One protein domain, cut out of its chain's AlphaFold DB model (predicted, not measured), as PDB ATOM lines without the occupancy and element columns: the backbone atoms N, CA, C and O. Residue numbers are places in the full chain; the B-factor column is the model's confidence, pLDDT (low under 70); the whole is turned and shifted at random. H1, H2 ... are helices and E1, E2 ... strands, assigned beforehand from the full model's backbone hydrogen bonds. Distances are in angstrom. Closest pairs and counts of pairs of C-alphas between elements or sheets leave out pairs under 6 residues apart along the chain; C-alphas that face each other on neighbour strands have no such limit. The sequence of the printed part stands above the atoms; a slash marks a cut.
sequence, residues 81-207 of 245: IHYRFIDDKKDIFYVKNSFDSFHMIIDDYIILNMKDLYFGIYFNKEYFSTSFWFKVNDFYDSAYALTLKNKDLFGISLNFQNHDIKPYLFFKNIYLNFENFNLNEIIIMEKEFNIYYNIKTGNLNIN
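Overview. This is residues 81 to 207 of the 245 residues of an uncharacterized protein of Oceanotoga teriensis (UniProt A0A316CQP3). One long sheet of eleven strands, E1 to E11, curls like part of a barrel, left open between E1 and E11, and a short helix, H1, sits in its hollow. The strands go back and forth in chain order, a meander, each strand the antiparallel neighbour of the one before. The printed part has 127 residues, with H1 first and then E1 to E11; its class is mostly strand. It is compact and rounded, with a radius of gyration of the C-alphas of 13.9 A and spans of 37 by 33 by 30 A.

Arrangement. Begin in the sheet at E5, residues 138 to 150, which bends by 55 degrees at residue 141. On one side look for E4, residues 128 to 135, with N 133 and O 143 2.8 A apart, within hydrogen-bond range. Next come E3, residues 118 to 125, with N 121 and O 132 at 2.8 A; E2, residues 110 to 113, with N 111 and O 120 at 2.8 A; and the edge strand E1, residues 103 to 106, with N 112 and O 104 at 2.9 A. On the other side of E5 find E6, residues 154 to 161, with N 150 and O 154 at 2.8 A, then E7, residues 164 to 171, with N 157 and O 168 at 2.8 A. Beyond are E8, residues 174 to 179, with N 176 and O 169 at 2.8 A; E9, residues 182 to 190, with N 175 and O 187 at 2.8 A; E10, residues 193 to 198, with N 197 and O 186 at 2.8 A; and the edge strand E11, residues 204 to 207, with N 196 and O 205 at 2.8 A. Each two strands that follow each other form a hairpin, while E1 and E11 are apart. The twisted sheet curls round H1, residues 92 to 97; the closest C-alphas of H1 and E4 are those of Phe 93 and Trp 133, 7.3 A apart. In H1 every O i to N i+4 pair is within hydrogen-bond range.

Along the chain. Find C-alpha 92 at (75.018, 17.939, 330.299); from there H1 runs 8.5 A to C-alpha 97. E5, the longest strand, covers 33.6 A from C-alpha 138 at (87.871, 28.869, 339.532); E9 covers 24.5 A and E4 24.1 A. E11 ends at C-alpha 207, (73.082, 7.806, 342.468).

Size, cuts and confidence. The C-alphas farthest apart are those of Asp 107 and Gly 202, 39.6 A. The printed part has no cut, and each link between named elements is tight. The mean pLDDT of the printed part is 74.2; look for values under 70 at residues 81 to 90, 97 to 117, 121, 136 to 139, 191 and 207.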
ATOM      1  N   ILE A  81      62.945  28.792 344.410       32.78
ATOM      2  CA  ILE A  81      63.863  27.872 345.085       32.78
ATOM      3  C   ILE A  81      63.398  26.451 344.752       32.78
ATOM      4  O   ILE A  81      62.200  26.181 344.788       32.78
ATOM      5  N   HIS A  82      64.327  25.561 344.397       30.12
ATOM      6  CA  HIS A  82      63.995  24.191 344.013       30.12
ATOM      7  C   HIS A  82      65.025  23.194 344.543       30.12
ATOM      8  O   HIS A  82      66.125  23.063 344.000       30.12
ATOM      9  N   TYR A  83      64.635  22.394 345.535       37.66
ATOM     10  CA  TYR A  83      65.371  21.191 345.913       37.66
ATOM     11  C   TYR A  83      64.955  19.999 345.030       37.66
ATOM     12  O   TYR A  83      64.402  18.997 345.494       37.66
ATOM     13  N   ARG A  84      65.178  20.120 343.711       40.72
ATOM     14  CA  ARG A  84      64.968  19.021 342.755       40.72
ATOM     15  C   ARG A  84      65.778  19.165 341.466       40.72
ATOM     16  O   ARG A  84      66.069  20.266 341.010       40.72
ATOM     17  N   PHE A  85      66.034  18.019 340.840       47.50
ATOM     18  CA  PHE A  85      66.335  17.900 339.416       47.50
ATOM     19  C   PHE A  85      65.274  18.607 338.549       47.50
ATOM     20  O   PHE A  85      64.075  18.362 338.709       47.50
ATOM     21  N   ILE A  86      65.727  19.456 337.626       53.84
ATOM     22  CA  ILE A  86      64.902  20.174 336.647       53.84
ATOM     23  C   ILE A  86      64.703  19.268 335.418       53.84
ATOM     24  O   ILE A  86      65.611  19.125 334.598       53.84
ATOM     25  N   ASP A  87      63.529  18.638 335.295       52.00
ATOM     26  CA  ASP A  87      63.252  17.584 334.294       52.00
ATOM     27  C   ASP A  87      63.463  18.022 332.824       52.00
ATOM     28  O   ASP A  87      63.771  17.199 331.948       52.00
ATOM     29  N   ASP A  88      63.271  19.315 332.545       57.44
ATOM     30  CA  ASP A  88      63.292  19.934 331.216       57.44
ATOM     31  C   ASP A  88      64.679  20.414 330.751       57.44
ATOM     32  O   ASP A  88      64.889  20.591 329.546       57.44
ATOM     33  N   LYS A  89      65.667  20.565 331.645       64.31
ATOM     34  CA  LYS A  89      66.996  21.081 331.265       64.31
ATOM     35  C   LYS A  89      67.906  19.980 330.725       64.31
ATOM     36  O   LYS A  89      68.685  19.365 331.452       64.31
ATOM     37  N   LYS A  90      67.846  19.774 329.403       64.94
ATOM     38  CA  LYS A  90      68.713  18.863 328.619       64.94
ATOM     39  C   LYS A  90      70.149  19.380 328.441       64.94
ATOM     40  O   LYS A  90      70.697  19.356 327.343       64.94
ATOM     41  N   ASP A  91      70.741  19.870 329.522       73.38
ATOM     42  CA  ASP A  91      72.124  20.335 329.586       73.38
ATOM     43  C   ASP A  91      72.973  19.335 330.368       73.38
ATOM     44  O   ASP A  91      72.650  18.959 331.491       73.38
ATOM     45  N   ILE A  92      74.079  18.922 329.766       73.81
ATOM     46  CA  ILE A  92      75.018  17.939 330.299       73.81
ATOM     47  C   ILE A  92      75.761  18.398 331.567       73.81
ATOM     48  O   ILE A  92      76.075  17.564 332.418       73.81
ATOM     49  N   PHE A  93      76.034  19.697 331.715       76.06
ATOM     50  CA  PHE A  93      76.754  20.241 332.873       76.06
ATOM     51  C   PHE A  93      75.820  20.407 334.060       76.06
ATOM     52  O   PHE A  93      76.177  20.027 335.176       76.06
ATOM     53  N   TYR A  94      74.579  20.829 333.789       74.06
ATOM     54  CA  TYR A  94      73.484  20.663 334.733       74.06
ATOM     55  C   TYR A  94      73.379  19.186 335.156       74.06
ATOM     56  O   TYR A  94      73.647  18.866 336.310       74.06
ATOM     57  N   VAL A  95      73.110  18.274 334.216       72.06
ATOM     58  CA  VAL A  95      72.987  16.818 334.428       72.06
ATOM     59  C   VAL A  95      74.073  16.244 335.349       72.06
ATOM     60  O   VAL A  95      73.724  15.656 336.374       72.06
ATOM     61  N   LYS A  96      75.362  16.443 335.029       70.56
ATOM     62  CA  LYS A  96      76.484  15.852 335.780       70.56
ATOM     63  C   LYS A  96      76.628  16.412 337.196       70.56
ATOM     64  O   LYS A  96      76.898  15.645 338.116       70.56
ATOM     65  N   ASN A  97      76.431  17.719 337.384       66.19
ATOM     66  CA  ASN A  97      76.771  18.388 338.644       66.19
ATOM     67  C   ASN A  97      75.574  18.541 339.605       66.19
ATOM     68  O   ASN A  97      75.776  18.908 340.761       66.19
ATOM     69  N   SER A  98      74.337  18.313 339.145       59.09
ATOM     70  CA  SER A  98      73.136  18.893 339.780       59.09
ATOM     71  C   SER A  98      72.179  17.924 340.476       59.09
ATOM     72  O   SER A  98      71.124  18.355 340.939       59.09
ATOM     73  N   PHE A  99      72.485  16.626 340.528       56.84
ATOM     74  CA  PHE A  99      71.546  15.621 341.047       56.84
ATOM     75  C   PHE A  99      71.368  15.658 342.571       56.84
ATOM     76  O   PHE A  99      70.251  15.534 343.061       56.84
ATOM     77  N   ASP A 100      72.466  15.823 343.306       53.47
ATOM     78  CA  ASP A 100      72.542  15.749 344.770       53.47
ATOM     79  C   ASP A 100      72.925  17.101 345.401       53.47
ATOM     80  O   ASP A 100      73.561  17.168 346.452       53.47
ATOM     81  N   SER A 101      72.548  18.197 344.742       54.12
ATOM     82  CA  SER A 101      72.878  19.570 345.132       54.12
ATOM     83  C   SER A 101      71.631  20.449 345.234       54.12
ATOM     84  O   SER A 101      70.721  20.343 344.416       54.12
ATOM     85  N   PHE A 102      71.629  21.391 346.177       54.50
ATOM     86  CA  PHE A 102      70.631  22.463 346.223       54.50
ATOM     87  C   PHE A 102      70.831  23.460 345.068       54.50
ATOM     88  O   PHE A 102      71.973  23.832 344.770       54.50
ATOM     89  N   HIS A 103      69.722  23.935 344.483       54.97
ATOM     90  CA  HIS A 103      69.705  24.937 343.412       54.97
ATOM     91  C   HIS A 103      68.876  26.167 343.771       54.97
ATOM     92  O   HIS A 103      67.746  26.063 344.253       54.97
ATOM     93  N   MET A 104      69.404  27.335 343.419       56.84
ATOM     94  CA  MET A 104      68.624  28.563 343.269       56.84
ATOM     95  C   MET A 104      68.449  28.855 341.776       56.84
ATOM     96  O   MET A 104      69.429  28.802 341.030       56.84
ATOM     97  N   ILE A 105      67.219  29.156 341.341       56.91
ATOM     98  CA  ILE A 105      66.904  29.496 339.948       56.91
ATOM     99  C   ILE A 105      66.316  30.908 339.878       56.91
ATOM    100  O   ILE A 105      65.404  31.244 340.637       56.91
ATOM    101  N   ILE A 106      66.813  31.710 338.934       54.66
ATOM    102  CA  ILE A 106      66.301  33.056 338.646       54.66
ATOM    103  C   ILE A 106      65.843  33.102 337.183       54.66
ATOM    104  O   ILE A 106      66.594  32.716 336.280       54.66
ATOM    105  N   ASP A 107      64.592  33.523 336.979       53.25
ATOM    106  CA  ASP A 107      63.900  33.680 335.687       53.25
ATOM    107  C   ASP A 107      63.991  32.465 334.745       53.25
ATOM    108  O   ASP A 107      64.025  32.597 333.526       53.25
ATOM    109  N   ASP A 108      64.085  31.261 335.314       61.62
ATOM    110  CA  ASP A 108      64.347  29.985 334.633       61.62
ATOM    111  C   ASP A 108      65.668  29.916 333.813       61.62
ATOM    112  O   ASP A 108      66.051  28.824 333.382       61.62
ATOM    113  N   TYR A 109      66.435  31.008 333.677       58.81
ATOM    114  CA  TYR A 109      67.709  31.071 332.939       58.81
ATOM    115  C   TYR A 109      68.946  30.822 333.812       58.81
ATOM    116  O   TYR A 109      69.814  30.031 333.438       58.81
ATOM    117  N   ILE A 110      69.047  31.489 334.964       59.22
ATOM    118  CA  ILE A 110      70.224  31.425 335.846       59.22
ATOM    119  C   ILE A 110      70.055  30.279 336.844       59.22
ATOM    120  O   ILE A 110      68.964  30.078 337.377       59.22
ATOM    121  N   ILE A 111      71.133  29.540 337.108       66.56
ATOM    122  CA  ILE A 111      71.187  28.442 338.080       66.56
ATOM    123  C   ILE A 111      72.435  28.610 338.951       66.56
ATOM    124  O   ILE A 111      73.548  28.665 338.432       66.56
ATOM    125  N   LEU A 112      72.267  28.634 340.272       62.53
ATOM    126  CA  LEU A 112      73.370  28.529 341.230       62.53
ATOM    127  C   LEU A 112      73.304  27.167 341.929       62.53
ATOM    128  O   LEU A 112      72.353  26.895 342.663       62.53
ATOM    129  N   ASN A 113      74.321  26.335 341.705       64.56
ATOM    130  CA  ASN A 113      74.491  25.027 342.330       64.56
ATOM    131  C   ASN A 113      75.400  25.162 343.562       64.56
ATOM    132  O   ASN A 113      76.581  25.501 343.449       64.56
ATOM    133  N   MET A 114      74.849  24.867 344.740       59.72
ATOM    134  CA  MET A 114      75.507  25.132 346.025       59.72
ATOM    135  C   MET A 114      76.517  24.064 346.474       59.72
ATOM    136  O   MET A 114      77.228  24.300 347.446       59.72
ATOM    137  N   LYS A 115      76.600  22.902 345.809       55.16
ATOM    138  CA  LYS A 115      77.485  21.797 346.233       55.16
ATOM    139  C   LYS A 115      78.961  22.088 345.945       55.16
ATOM    140  O   LYS A 115      79.812  21.854 346.794       55.16
ATOM    141  N   ASP A 116      79.232  22.640 344.765       62.97
ATOM    142  CA  ASP A 116      80.577  22.984 344.282       62.97
ATOM    143  C   ASP A 116      80.724  24.481 343.938       62.97
ATOM    144  O   ASP A 116      81.756  24.898 343.418       62.97
ATOM    145  N   LEU A 117      79.698  25.294 344.228       68.38
ATOM    146  CA  LEU A 117      79.596  26.710 343.844       68.38
ATOM    147  C   LEU A 117      79.769  26.927 342.330       68.38
ATOM    148  O   LEU A 117      80.548  27.771 341.889       68.38
ATOM    149  N   TYR A 118      79.019  26.169 341.529       72.81
ATOM    150  CA  TYR A 118      78.909  26.418 340.090       72.81
ATOM    151  C   TYR A 118      77.791  27.416 339.796       72.81
ATOM    152  O   TYR A 118      76.656  27.238 340.244       72.81
ATOM    153  N   PHE A 119      78.097  28.413 338.972       71.94
ATOM    154  CA  PHE A 119      77.113  29.316 338.389       71.94
ATOM    155  C   PHE A 119      76.888  28.935 336.923       71.94
ATOM    156  O   PHE A 119      77.844  28.777 336.161       71.94
ATOM    157  N   GLY A 120      75.624  28.776 336.540       73.19
ATOM    158  CA  GLY A 120      75.188  28.395 335.204       73.19
ATOM    159  C   GLY A 120      74.214  29.407 334.612       73.19
ATOM    160  O   GLY A 120      73.295  29.871 335.285       73.19
ATOM    161  N   ILE A 121      74.384  29.710 333.328       69.56
ATOM    162  CA  ILE A 121      73.419  30.447 332.511       69.56
ATOM    163  C   ILE A 121      72.934  29.496 331.419       69.56
ATOM    164  O   ILE A 121      73.732  29.026 330.607       69.56
ATOM    165  N   TYR A 122      71.633  29.210 331.396       73.62
ATOM    166  CA  TYR A 122      70.997  28.300 330.448       73.62
ATOM    167  C   TYR A 122      69.988  29.047 329.576       73.62
ATOM    168  O   TYR A 122      69.041  29.637 330.088       73.62
ATOM    169  N   PHE A 123      70.139  28.974 328.253       70.44
ATOM    170  CA  PHE A 123      69.174  29.522 327.299       70.44
ATOM    171  C   PHE A 123      68.496  28.392 326.529       70.44
ATOM    172  O   PHE A 123      69.165  27.584 325.887       70.44
ATOM    173  N   ASN A 124      67.161  28.353 326.550       75.00
ATOM    174  CA  ASN A 124      66.373  27.289 325.928       75.00
ATOM    175  C   ASN A 124      65.427  27.820 324.840       75.00
ATOM    176  O   ASN A 124      64.694  28.784 325.066       75.00
ATOM    177  N   LYS A 125      65.409  27.163 323.676       73.38
ATOM    178  CA  LYS A 125      64.394  27.287 322.618       73.38
ATOM    179  C   LYS A 125      64.107  25.900 322.019       73.38
ATOM    180  O   LYS A 125      64.944  25.004 322.077       73.38
ATOM    181  N   GLU A 126      62.933  25.745 321.406       76.94
ATOM    182  CA  GLU A 126      62.329  24.465 320.962       76.94
ATOM    183  C   GLU A 126      63.276  23.499 320.211       76.94
ATOM    184  O   GLU A 126      63.180  22.281 320.381       76.94
ATOM    185  N   TYR A 127      64.212  24.038 319.417       80.94
ATOM    186  CA  TYR A 127      65.175  23.266 318.618       80.94
ATOM    187  C   TYR A 127      66.652  23.514 318.973       80.94
ATOM    188  O   TYR A 127      67.544  22.899 318.388       80.94
ATOM    189  N   PHE A 128      66.934  24.422 319.910       79.19
ATOM    190  CA  PHE A 128      68.291  24.865 320.222       79.19
ATOM    191  C   PHE A 128      68.393  25.366 321.663       79.19
ATOM    192  O   PHE A 128      67.638  26.252 322.064       79.19
ATOM    193  N   SER A 129      69.347  24.841 322.425       82.25
ATOM    194  CA  SER A 129      69.715  25.383 323.735       82.25
ATOM    195  C   SER A 129      71.218  25.604 323.840       82.25
ATOM    196  O   SER A 129      72.001  24.883 323.225       82.25
ATOM    197  N   THR A 130      71.617  26.589 324.638       76.88
ATOM    198  CA  THR A 130      73.017  26.819 325.004       76.88
ATOM    199  C   THR A 130      73.157  26.878 326.516       76.88
ATOM    200  O   THR A 130      72.213  27.243 327.222       76.88
ATOM    201  N   SER A 131      74.337  26.527 327.019       82.94
ATOM    202  CA  SER A 131      74.683  26.756 328.417       82.94
ATOM    203  C   SER A 131      76.099  27.284 328.556       82.94
ATOM    204  O   SER A 131      76.976  26.944 327.764       82.94
ATOM    205  N   PHE A 132      76.315  28.119 329.566       78.62
ATOM    206  CA  PHE A 132      77.640  28.479 330.050       78.62
ATOM    207  C   PHE A 132      77.691  28.250 331.556       78.62
ATOM    208  O   PHE A 132      76.819  28.728 332.280       78.62
ATOM    209  N   TRP A 133      78.712  27.536 332.011       84.69
ATOM    210  CA  TRP A 133      78.957  27.217 333.409       84.69
ATOM    211  C   TRP A 133      80.375  27.613 333.789       84.69
ATOM    212  O   TRP A 133      81.305  27.431 333.006       84.69
ATOM    213  N   PHE A 134      80.552  28.101 335.010       73.19
ATOM    214  CA  PHE A 134      81.866  28.309 335.607       73.19
ATOM    215  C   PHE A 134      81.811  28.038 337.107       73.19
ATOM    216  O   PHE A 134      80.774  28.233 337.753       73.19
ATOM    217  N   LYS A 135      82.932  27.591 337.673       71.88
ATOM    218  CA  LYS A 135      83.086  27.503 339.121       71.88
ATOM    219  C   LYS A 135      83.356  28.902 339.675       71.88
ATOM    220  O   LYS A 135      84.265  29.590 339.221       71.88
ATOM    221  N   VAL A 136      82.577  29.353 340.658       63.50
ATOM    222  CA  VAL A 136      82.648  30.737 341.179       63.50
ATOM    223  C   VAL A 136      84.015  31.057 341.809       63.50
ATOM    224  O   VAL A 136      84.403  32.222 341.872       63.50
ATOM    225  N   ASN A 137      84.766  30.036 342.237       64.56
ATOM    226  CA  ASN A 137      86.131  30.164 342.753       64.56
ATOM    227  C   ASN A 137      87.239  29.703 341.780       64.56
ATOM    228  O   ASN A 137      88.410  29.838 342.130       64.56
ATOM    229  N   ASP A 138      86.903  29.208 340.583       65.12
ATOM    230  CA  ASP A 138      87.871  28.869 339.532       65.12
ATOM    231  C   ASP A 138      87.255  29.022 338.129       65.12
ATOM    232  O   ASP A 138      86.534  28.158 337.632       65.12
ATOM    233  N   PHE A 139      87.579  30.130 337.461       62.94
ATOM    234  CA  PHE A 139      87.109  30.410 336.103       62.94
ATOM    235  C   PHE A 139      87.797  29.556 335.020       62.94
ATOM    236  O   PHE A 139      87.310  29.529 333.887       62.94
ATOM    237  N   TYR A 140      88.897  28.852 335.325       72.31
ATOM    238  CA  TYR A 140      89.483  27.888 334.388       72.31
ATOM    239  C   TYR A 140      88.642  26.607 334.304       72.31
ATOM    240  O   TYR A 140      88.542  26.037 333.218       72.31
ATOM    241  N   ASP A 141      87.979  26.206 335.396       72.31
ATOM    242  CA  ASP A 141      86.941  25.165 335.393       72.31
ATOM    243  C   ASP A 141      85.607  25.759 334.910       72.31
ATOM    244  O   ASP A 141      84.658  26.026 335.659       72.31
ATOM    245  N   SER A 142      85.581  26.045 333.608       78.81
ATOM    246  CA  SER A 142      84.431  26.576 332.892       78.81
ATOM    247  C   SER A 142      84.106  25.755 331.649       78.81
ATOM    248  O   SER A 142      84.941  25.060 331.059       78.81
ATOM    249  N   ALA A 143      82.831  25.795 331.283       85.38
ATOM    250  CA  ALA A 143      82.243  24.918 330.296       85.38
ATOM    251  C   ALA A 143      81.174  25.638 329.472       85.38
ATOM    252  O   ALA A 143      80.369  26.407 329.998       85.38
ATOM    253  N   TYR A 144      81.131  25.345 328.176       80.88
ATOM    254  CA  TYR A 144      80.117  25.851 327.255       80.88
ATOM    255  C   TYR A 144      79.469  24.694 326.493       80.88
ATOM    256  O   TYR A 144      80.172  23.793 326.034       80.88
ATOM    257  N   ALA A 145      78.147  24.712 326.327       84.56
ATOM    258  CA  ALA A 145      77.413  23.723 325.541       84.56
ATOM    259  C   ALA A 145      76.595  24.380 324.423       84.56
ATOM    260  O   ALA A 145      75.897  25.374 324.640       84.56
ATOM    261  N   LEU A 146      76.639  23.773 323.236       82.75
ATOM    262  CA  LEU A 146      75.779  24.073 322.091       82.75
ATOM    263  C   LEU A 146      74.941  22.841 321.752       82.75
ATOM    264  O   LEU A 146      75.472  21.860 321.233       82.75
ATOM    265  N   THR A 147      73.637  22.896 322.006       87.44
ATOM    266  CA  THR A 147      72.726  21.758 321.844       87.44
ATOM    267  C   THR A 147      71.714  22.013 320.728       87.44
ATOM    268  O   THR A 147      70.871  22.901 320.841       87.44
ATOM    269  N   LEU A 148      71.738  21.194 319.675       85.44
ATOM    270  CA  LEU A 148      70.678  21.117 318.662       85.44
ATOM    271  C   LEU A 148      69.753  19.944 318.991       85.44
ATOM    272  O   LEU A 148      70.227  18.843 319.268       85.44
ATOM    273  N   LYS A 149      68.438  20.162 318.973       86.81
ATOM    274  CA  LYS A 149      67.459  19.182 319.464       86.81
ATOM    275  C   LYS A 149      66.120  19.247 318.734       86.81
ATOM    276  O   LYS A 149      65.843  20.181 317.994       86.81
ATOM    277  N   ASN A 150      65.284  18.240 318.953       85.06
ATOM    278  CA  ASN A 150      63.896  18.197 318.504       85.06
ATOM    279  C   ASN A 150      62.994  17.938 319.717       85.06
ATOM    280  O   ASN A 150      62.903  16.797 320.182       85.06
ATOM    281  N   LYS A 151      62.365  19.003 320.239       74.69
ATOM    282  CA  LYS A 151      61.355  18.951 321.317       74.69
ATOM    283  C   LYS A 151      61.793  18.129 322.533       74.69
ATOM    284  O   LYS A 151      61.025  17.333 323.063       74.69
ATOM    285  N   ASP A 152      63.069  18.266 322.900       70.62
ATOM    286  CA  ASP A 152      63.735  17.584 324.021       70.62
ATOM    287  C   ASP A 152      63.690  16.034 324.008       70.62
ATOM    288  O   ASP A 152      64.154  15.387 324.948       70.62
ATOM    289  N   LEU A 153      63.212  15.419 322.917       80.56
ATOM    290  CA  LEU A 153      63.159  13.964 322.722       80.56
ATOM    291  C   LEU A 153      64.443  13.390 322.116       80.56
ATOM    292  O   LEU A 153      64.767  12.230 322.361       80.56
ATOM    293  N   PHE A 154      65.159  14.173 321.315       87.19
ATOM    294  CA  PHE A 154      66.426  13.789 320.694       87.19
ATOM    295  C   PHE A 154      67.277  15.032 320.438       87.19
ATOM    296  O   PHE A 154      66.729  16.085 320.098       87.19
ATOM    297  N   GLY A 155      68.599  14.908 320.529       89.75
ATOM    298  CA  GLY A 155      69.508  15.971 320.121       89.75
ATOM    299  C   GLY A 155      70.985  15.605 320.190       89.75
ATOM    300  O   GLY A 155      71.368  14.504 320.587       89.75
ATOM    301  N   ILE A 156      71.813  16.562 319.784       89.62
ATOM    302  CA  ILE A 156      73.274  16.502 319.793       89.62
ATOM    303  C   ILE A 156      73.780  17.758 320.508       89.62
ATOM    304  O   ILE A 156      73.367  18.867 320.168       89.62
ATOM    305  N   SER A 157      74.672  17.586 321.482       89.38
ATOM    306  CA  SER A 157      75.358  18.673 322.183       89.38
ATOM    307  C   SER A 157      76.851  18.638 321.886       89.38
ATOM    308  O   SER A 157      77.490  17.596 322.029       89.38
ATOM    309  N   LEU A 158      77.415  19.778 321.493       87.62
ATOM    310  CA  LEU A 158      78.857  19.995 321.439       87.62
ATOM    311  C   LEU A 158      79.269  20.764 322.687       87.62
ATOM    312  O   LEU A 158      78.821  21.892 322.894       87.62
ATOM    313  N   ASN A 159      80.108  20.138 323.506       87.00
ATOM    314  CA  ASN A 159      80.517  20.678 324.791       87.00
ATOM    315  C   ASN A 159      82.004  21.021 324.756       87.00
ATOM    316  O   ASN A 159      82.819  20.193 324.348       87.00
ATOM    317  N   PHE A 160      82.340  22.216 325.215       83.56
ATOM    318  CA  PHE A 160      83.683  22.775 325.243       83.56
ATOM    319  C   PHE A 160      84.057  22.953 326.715       83.56
ATOM    320  O   PHE A 160      83.445  23.770 327.399       83.56
ATOM    321  N   GLN A 161      84.999  22.156 327.222       83.19
ATOM    322  CA  GLN A 161      85.430  22.194 328.626       83.19
ATOM    323  C   GLN A 161      86.914  21.837 328.712       83.19
ATOM    324  O   GLN A 161      87.334  20.821 328.156       83.19
ATOM    325  N   ASN A 162      87.693  22.632 329.449       71.56
ATOM    326  CA  ASN A 162      89.110  22.380 329.744       71.56
ATOM    327  C   ASN A 162      89.964  22.134 328.478       71.56
ATOM    328  O   ASN A 162      90.904  21.346 328.500       71.56
ATOM    329  N   HIS A 163      89.638  22.848 327.391       71.19
ATOM    330  CA  HIS A 163      90.196  22.741 326.028       71.19
ATOM    331  C   HIS A 163      89.781  21.504 325.204       71.19
ATOM    332  O   HIS A 163      90.073  21.461 324.009       71.19
ATOM    333  N   ASP A 164      89.036  20.552 325.772       79.19
ATOM    334  CA  ASP A 164      88.450  19.436 325.021       79.19
ATOM    335  C   ASP A 164      87.127  19.826 324.344       79.19
ATOM    336  O   ASP A 164      86.314  20.565 324.911       79.19
ATOM    337  N   ILE A 165      86.852  19.216 323.185       83.44
ATOM    338  CA  ILE A 165      85.512  19.166 322.580       83.44
ATOM    339  C   ILE A 165      84.937  17.766 322.803       83.44
ATOM    340  O   ILE A 165      85.463  16.781 322.286       83.44
ATOM    341  N   LYS A 166      83.842  17.672 323.559       85.44
ATOM    342  CA  LYS A 166      83.176  16.412 323.917       85.44
ATOM    343  C   LYS A 166      81.772  16.383 323.291       85.44
ATOM    344  O   LYS A 166      80.886  17.082 323.790       85.44
ATOM    345  N   PRO A 167      81.560  15.658 322.175       88.19
ATOM    346  CA  PRO A 167      80.250  15.507 321.550       88.19
ATOM    347  C   PRO A 167      79.375  14.490 322.295       88.19
ATOM    348  O   PRO A 167      79.777  13.351 322.534       88.19
ATOM    349  N   TYR A 168      78.142  14.887 322.602       89.12
ATOM    350  CA  TYR A 168      77.124  14.027 323.202       89.12
ATOM    351  C   TYR A 168      75.925  13.911 322.264       89.12
ATOM    352  O   TYR A 168      75.472  14.907 321.705       89.12
ATOM    353  N   LEU A 169      75.364  12.713 322.142       91.44
ATOM    354  CA  LEU A 169      74.043  12.482 321.554       91.44
ATOM    355  C   LEU A 169      73.084  12.088 322.675       91.44
ATOM    356  O   LEU A 169      73.466  11.317 323.552       91.44
ATOM    357  N   PHE A 170      71.848  12.580 322.660       89.25
ATOM    358  CA  PHE A 170      70.844  12.192 323.649       89.25
ATOM    359  C   PHE A 170      69.518  11.776 323.018       89.25
ATOM    360  O   PHE A 170      69.109  12.283 321.973       89.25
ATOM    361  N   PHE A 171      68.835  10.855 323.694       88.88
ATOM    362  CA  PHE A 171      67.486  10.407 323.382       88.88
ATOM    363  C   PHE A 171      66.676  10.330 324.680       88.88
ATOM    364  O   PHE A 171      66.967   9.510 325.553       88.88
ATOM    365  N   LYS A 172      65.671  11.206 324.799       85.69
ATOM    366  CA  LYS A 172      64.858  11.526 325.989       85.69
ATOM    367  C   LYS A 172      65.671  11.917 327.229       85.69
ATOM    368  O   LYS A 172      65.654  13.069 327.667       85.69
ATOM    369  N   ASN A 173      66.317  10.930 327.827       84.69
ATOM    370  CA  ASN A 173      66.989  10.985 329.116       84.69
ATOM    371  C   ASN A 173      68.250  10.102 329.178       84.69
ATOM    372  O   ASN A 173      68.967  10.128 330.176       84.69
ATOM    373  N   ILE A 174      68.538   9.367 328.099       88.94
ATOM    374  CA  ILE A 174      69.814   8.694 327.865       88.94
ATOM    375  C   ILE A 174      70.715   9.670 327.104       88.94
ATOM    376  O   ILE A 174      70.322  10.166 326.048       88.94
ATOM    377  N   TYR A 175      71.921   9.910 327.610       90.19
ATOM    378  CA  TYR A 175      72.982  10.684 326.968       90.19
ATOM    379  C   TYR A 175      74.181   9.764 326.707       90.19
ATOM    380  O   TYR A 175      74.544   8.934 327.539       90.19
ATOM    381  N   LEU A 176      74.799   9.925 325.544       92.06
ATOM    382  CA  LEU A 176      75.893   9.110 325.032       92.06
ATOM    383  C   LEU A 176      77.060  10.040 324.690       92.06
ATOM    384  O   LEU A 176      76.950  10.830 323.753       92.06
ATOM    385  N   ASN A 177      78.149   9.974 325.456       89.75
ATOM    386  CA  ASN A 177      79.371  10.744 325.211       89.75
ATOM    387  C   ASN A 177      80.273   9.982 324.236       89.75
ATOM    388  O   ASN A 177      80.567   8.807 324.476       89.75
ATOM    389  N   PHE A 178      80.759  10.646 323.190       85.56
ATOM    390  CA  PHE A 178      81.689  10.059 322.229       85.56
ATOM    391  C   PHE A 178      83.061  10.720 322.328       85.56
ATOM    392  O   PHE A 178      83.188  11.940 322.337       85.56
ATOM    393  N   GLU A 179      84.111   9.908 322.338       84.50
ATOM    394  CA  GLU A 179      85.496  10.366 322.348       84.50
ATOM    395  C   GLU A 179      86.255   9.638 321.237       84.50
ATOM    396  O   GLU A 179      86.199   8.411 321.137       84.50
ATOM    397  N   ASN A 180      86.921  10.387 320.351       82.00
ATOM    398  CA  ASN A 180      87.567   9.835 319.152       82.00
ATOM    399  C   ASN A 180      86.624   8.914 318.340       82.00
ATOM    400  O   ASN A 180      86.997   7.809 317.952       82.00
ATOM    401  N   PHE A 181      85.374   9.363 318.148       80.56
ATOM    402  CA  PHE A 181      84.250   8.651 317.506       80.56
ATOM    403  C   PHE A 181      83.788   7.339 318.171       80.56
ATOM    404  O   PHE A 181      82.817   6.739 317.714       80.56
ATOM    405  N   ASN A 182      84.411   6.916 319.271       86.88
ATOM    406  CA  ASN A 182      84.002   5.744 320.041       86.88
ATOM    407  C   ASN A 182      83.082   6.159 321.195       86.88
ATOM    408  O   ASN A 182      83.255   7.230 321.776       86.88
ATOM    409  N   LEU A 183      82.112   5.312 321.548       88.38
ATOM    410  CA  LEU A 183      81.273   5.543 322.725       88.38
ATOM    411  C   LEU A 183      82.133   5.420 323.995       88.38
ATOM    412  O   LEU A 183      82.837   4.428 324.174       88.38
ATOM    413  N   ASN A 184      82.081   6.434 324.855       89.50
ATOM    414  CA  ASN A 184      82.986   6.607 325.994       89.50
ATOM    415  C   ASN A 184      82.240   6.585 327.335       89.50
ATOM    416  O   ASN A 184      82.671   5.926 328.281       89.50
ATOM    417  N   GLU A 185      81.094   7.266 327.405       89.38
ATOM    418  CA  GLU A 185      80.230   7.290 328.587       89.38
ATOM    419  C   GLU A 185      78.764   7.107 328.184       89.38
ATOM    420  O   GLU A 185      78.314   7.661 327.178       89.38
ATOM    421  N   ILE A 186      78.016   6.374 329.005       91.38
ATOM    422  CA  ILE A 186      76.555   6.283 328.952       91.38
ATOM    423  C   ILE A 186      76.022   6.901 330.241       91.38
ATOM    424  O   ILE A 186      76.459   6.536 331.333       91.38
ATOM    425  N   ILE A 187      75.075   7.824 330.115       88.69
ATOM    426  CA  ILE A 187      74.425   8.487 331.241       88.69
ATOM    427  C   ILE A 187      72.919   8.298 331.086       88.69
ATOM    428  O   ILE A 187      72.365   8.650 330.048       88.69
ATOM    429  N   ILE A 188      72.252   7.747 332.095       85.81
ATOM    430  CA  ILE A 188      70.790   7.619 332.132       85.81
ATOM    431  C   ILE A 188      70.292   8.459 333.298       85.81
ATOM    432  O   ILE A 188      70.706   8.235 334.433       85.81
ATOM    433  N   MET A 189      69.425   9.422 333.002       78.88
ATOM    434  CA  MET A 189      68.890  10.371 333.975       78.88
ATOM    435  C   MET A 189      67.423  10.063 334.239       78.88
ATOM    436  O   MET A 189      66.604  10.188 333.335       78.88
ATOM    437  N   GLU A 190      67.057   9.696 335.456       76.00
ATOM    438  CA  GLU A 190      65.661   9.591 335.872       76.00
ATOM    439  C   GLU A 190      65.423  10.440 337.118       76.00
ATOM    440  O   GLU A 190      66.317  10.692 337.926       76.00
ATOM    441  N   LYS A 191      64.168  10.852 337.315       69.69
ATOM    442  CA  LYS A 191      63.730  11.643 338.480       69.69
ATOM    443  C   LYS A 191      64.086  11.003 339.832       69.69
ATOM    444  O   LYS A 191      64.096  11.691 340.852       69.69
ATOM    445  N   GLU A 192      64.321   9.695 339.836       70.06
ATOM    446  CA  GLU A 192      64.470   8.866 341.032       70.06
ATOM    447  C   GLU A 192      65.852   8.182 341.118       70.06
ATOM    448  O   GLU A 192      66.223   7.680 342.182       70.06
ATOM    449  N   PHE A 193      66.639   8.197 340.034       70.94
ATOM    450  CA  PHE A 193      68.017   7.701 339.998       70.94
ATOM    451  C   PHE A 193      68.776   8.205 338.760       70.94
ATOM    452  O   PHE A 193      68.196   8.375 337.693       70.94
ATOM    453  N   ASN A 194      70.096   8.324 338.866       74.50
ATOM    454  CA  ASN A 194      71.001   8.498 337.734       74.50
ATOM    455  C   ASN A 194      71.974   7.328 337.638       74.50
ATOM    456  O   ASN A 194      72.495   6.867 338.652       74.50
ATOM    457  N   ILE A 195      72.290   6.917 336.412       80.38
ATOM    458  CA  ILE A 195      73.330   5.933 336.102       80.38
ATOM    459  C   ILE A 195      74.407   6.622 335.270       80.38
ATOM    460  O   ILE A 195      74.098   7.197 334.230       80.38
ATOM    461  N   TYR A 196      75.663   6.506 335.691       84.50
ATOM    462  CA  TYR A 196      76.845   6.950 334.956       84.50
ATOM    463  C   TYR A 196      77.755   5.744 334.720       84.50
ATOM    464  O   TYR A 196      78.333   5.204 335.663       84.50
ATOM    465  N   TYR A 197      77.893   5.319 333.466       85.06
ATOM    466  CA  TYR A 197      78.771   4.222 333.071       85.06
ATOM    467  C   TYR A 197      79.896   4.730 332.172       85.06
ATOM    468  O   TYR A 197      79.633   5.266 331.094       85.06
ATOM    469  N   ASN A 198      81.148   4.550 332.593       86.19
ATOM    470  CA  ASN A 198      82.327   4.866 331.788       86.19
ATOM    471  C   ASN A 198      82.877   3.579 331.151       86.19
ATOM    472  O   ASN A 198      83.314   2.664 331.847       86.19
ATOM    473  N   ILE A 199      82.868   3.514 329.818       89.62
ATOM    474  CA  ILE A 199      83.179   2.290 329.066       89.62
ATOM    475  C   ILE A 199      84.668   1.935 329.149       89.62
ATOM    476  O   ILE A 199      85.011   0.756 329.186       89.62
ATOM    477  N   LYS A 200      85.558   2.934 329.218       83.75
ATOM    478  CA  LYS A 200      87.013   2.716 329.282       83.75
ATOM    479  C   LYS A 200      87.475   2.110 330.603       83.75
ATOM    480  O   LYS A 200      88.426   1.335 330.606       83.75
ATOM    481  N   THR A 201      86.849   2.492 331.716       86.25
ATOM    482  CA  THR A 201      87.202   1.992 333.055       86.25
ATOM    483  C   THR A 201      86.319   0.836 333.515       86.25
ATOM    484  O   THR A 201      86.701   0.118 334.432       86.25
ATOM    485  N   GLY A 202      85.142   0.657 332.906       79.62
ATOM    486  CA  GLY A 202      84.104  -0.254 333.391       79.62
ATOM    487  C   GLY A 202      83.377   0.256 334.643       79.62
ATOM    488  O   GLY A 202      82.555  -0.468 335.204       79.62
ATOM    489  N   ASN A 203      83.655   1.487 335.093       83.19
ATOM    490  CA  ASN A 203      83.059   2.035 336.308       83.19
ATOM    491  C   ASN A 203      81.578   2.363 336.087       83.19
ATOM    492  O   ASN A 203      81.228   3.127 335.184       83.19
ATOM    493  N   LEU A 204      80.729   1.820 336.961       79.56
ATOM    494  CA  LEU A 204      79.291   2.057 337.014       79.56
ATOM    495  C   LEU A 204      78.946   2.770 338.328       79.56
ATOM    496  O   LEU A 204      78.853   2.134 339.378       79.56
ATOM    497  N   ASN A 205      78.734   4.080 338.261       76.81
ATOM    498  CA  ASN A 205      78.250   4.872 339.388       76.81
ATOM    499  C   ASN A 205      76.727   5.000 339.279       76.81
ATOM    500  O   ASN A 205      76.207   5.323 338.208       76.81
ATOM    501  N   ILE A 206      76.005   4.763 340.375       71.25
ATOM    502  CA  ILE A 206      74.549   4.927 340.429       71.25
ATOM    503  C   ILE A 206      74.201   5.772 341.649       71.25
ATOM    504  O   ILE A 206      74.469   5.363 342.778       71.25
ATOM    505  N   ASN A 207      73.568   6.918 341.416       69.50
ATOM    506  CA  ASN A 207      73.082   7.806 342.468       69.50
ATOM    507  C   ASN A 207      71.556   7.641 342.503       69.50
ATOM    508  O   ASN A 207      70.906   7.893 341.492       69.50
TER     509      ASN A 207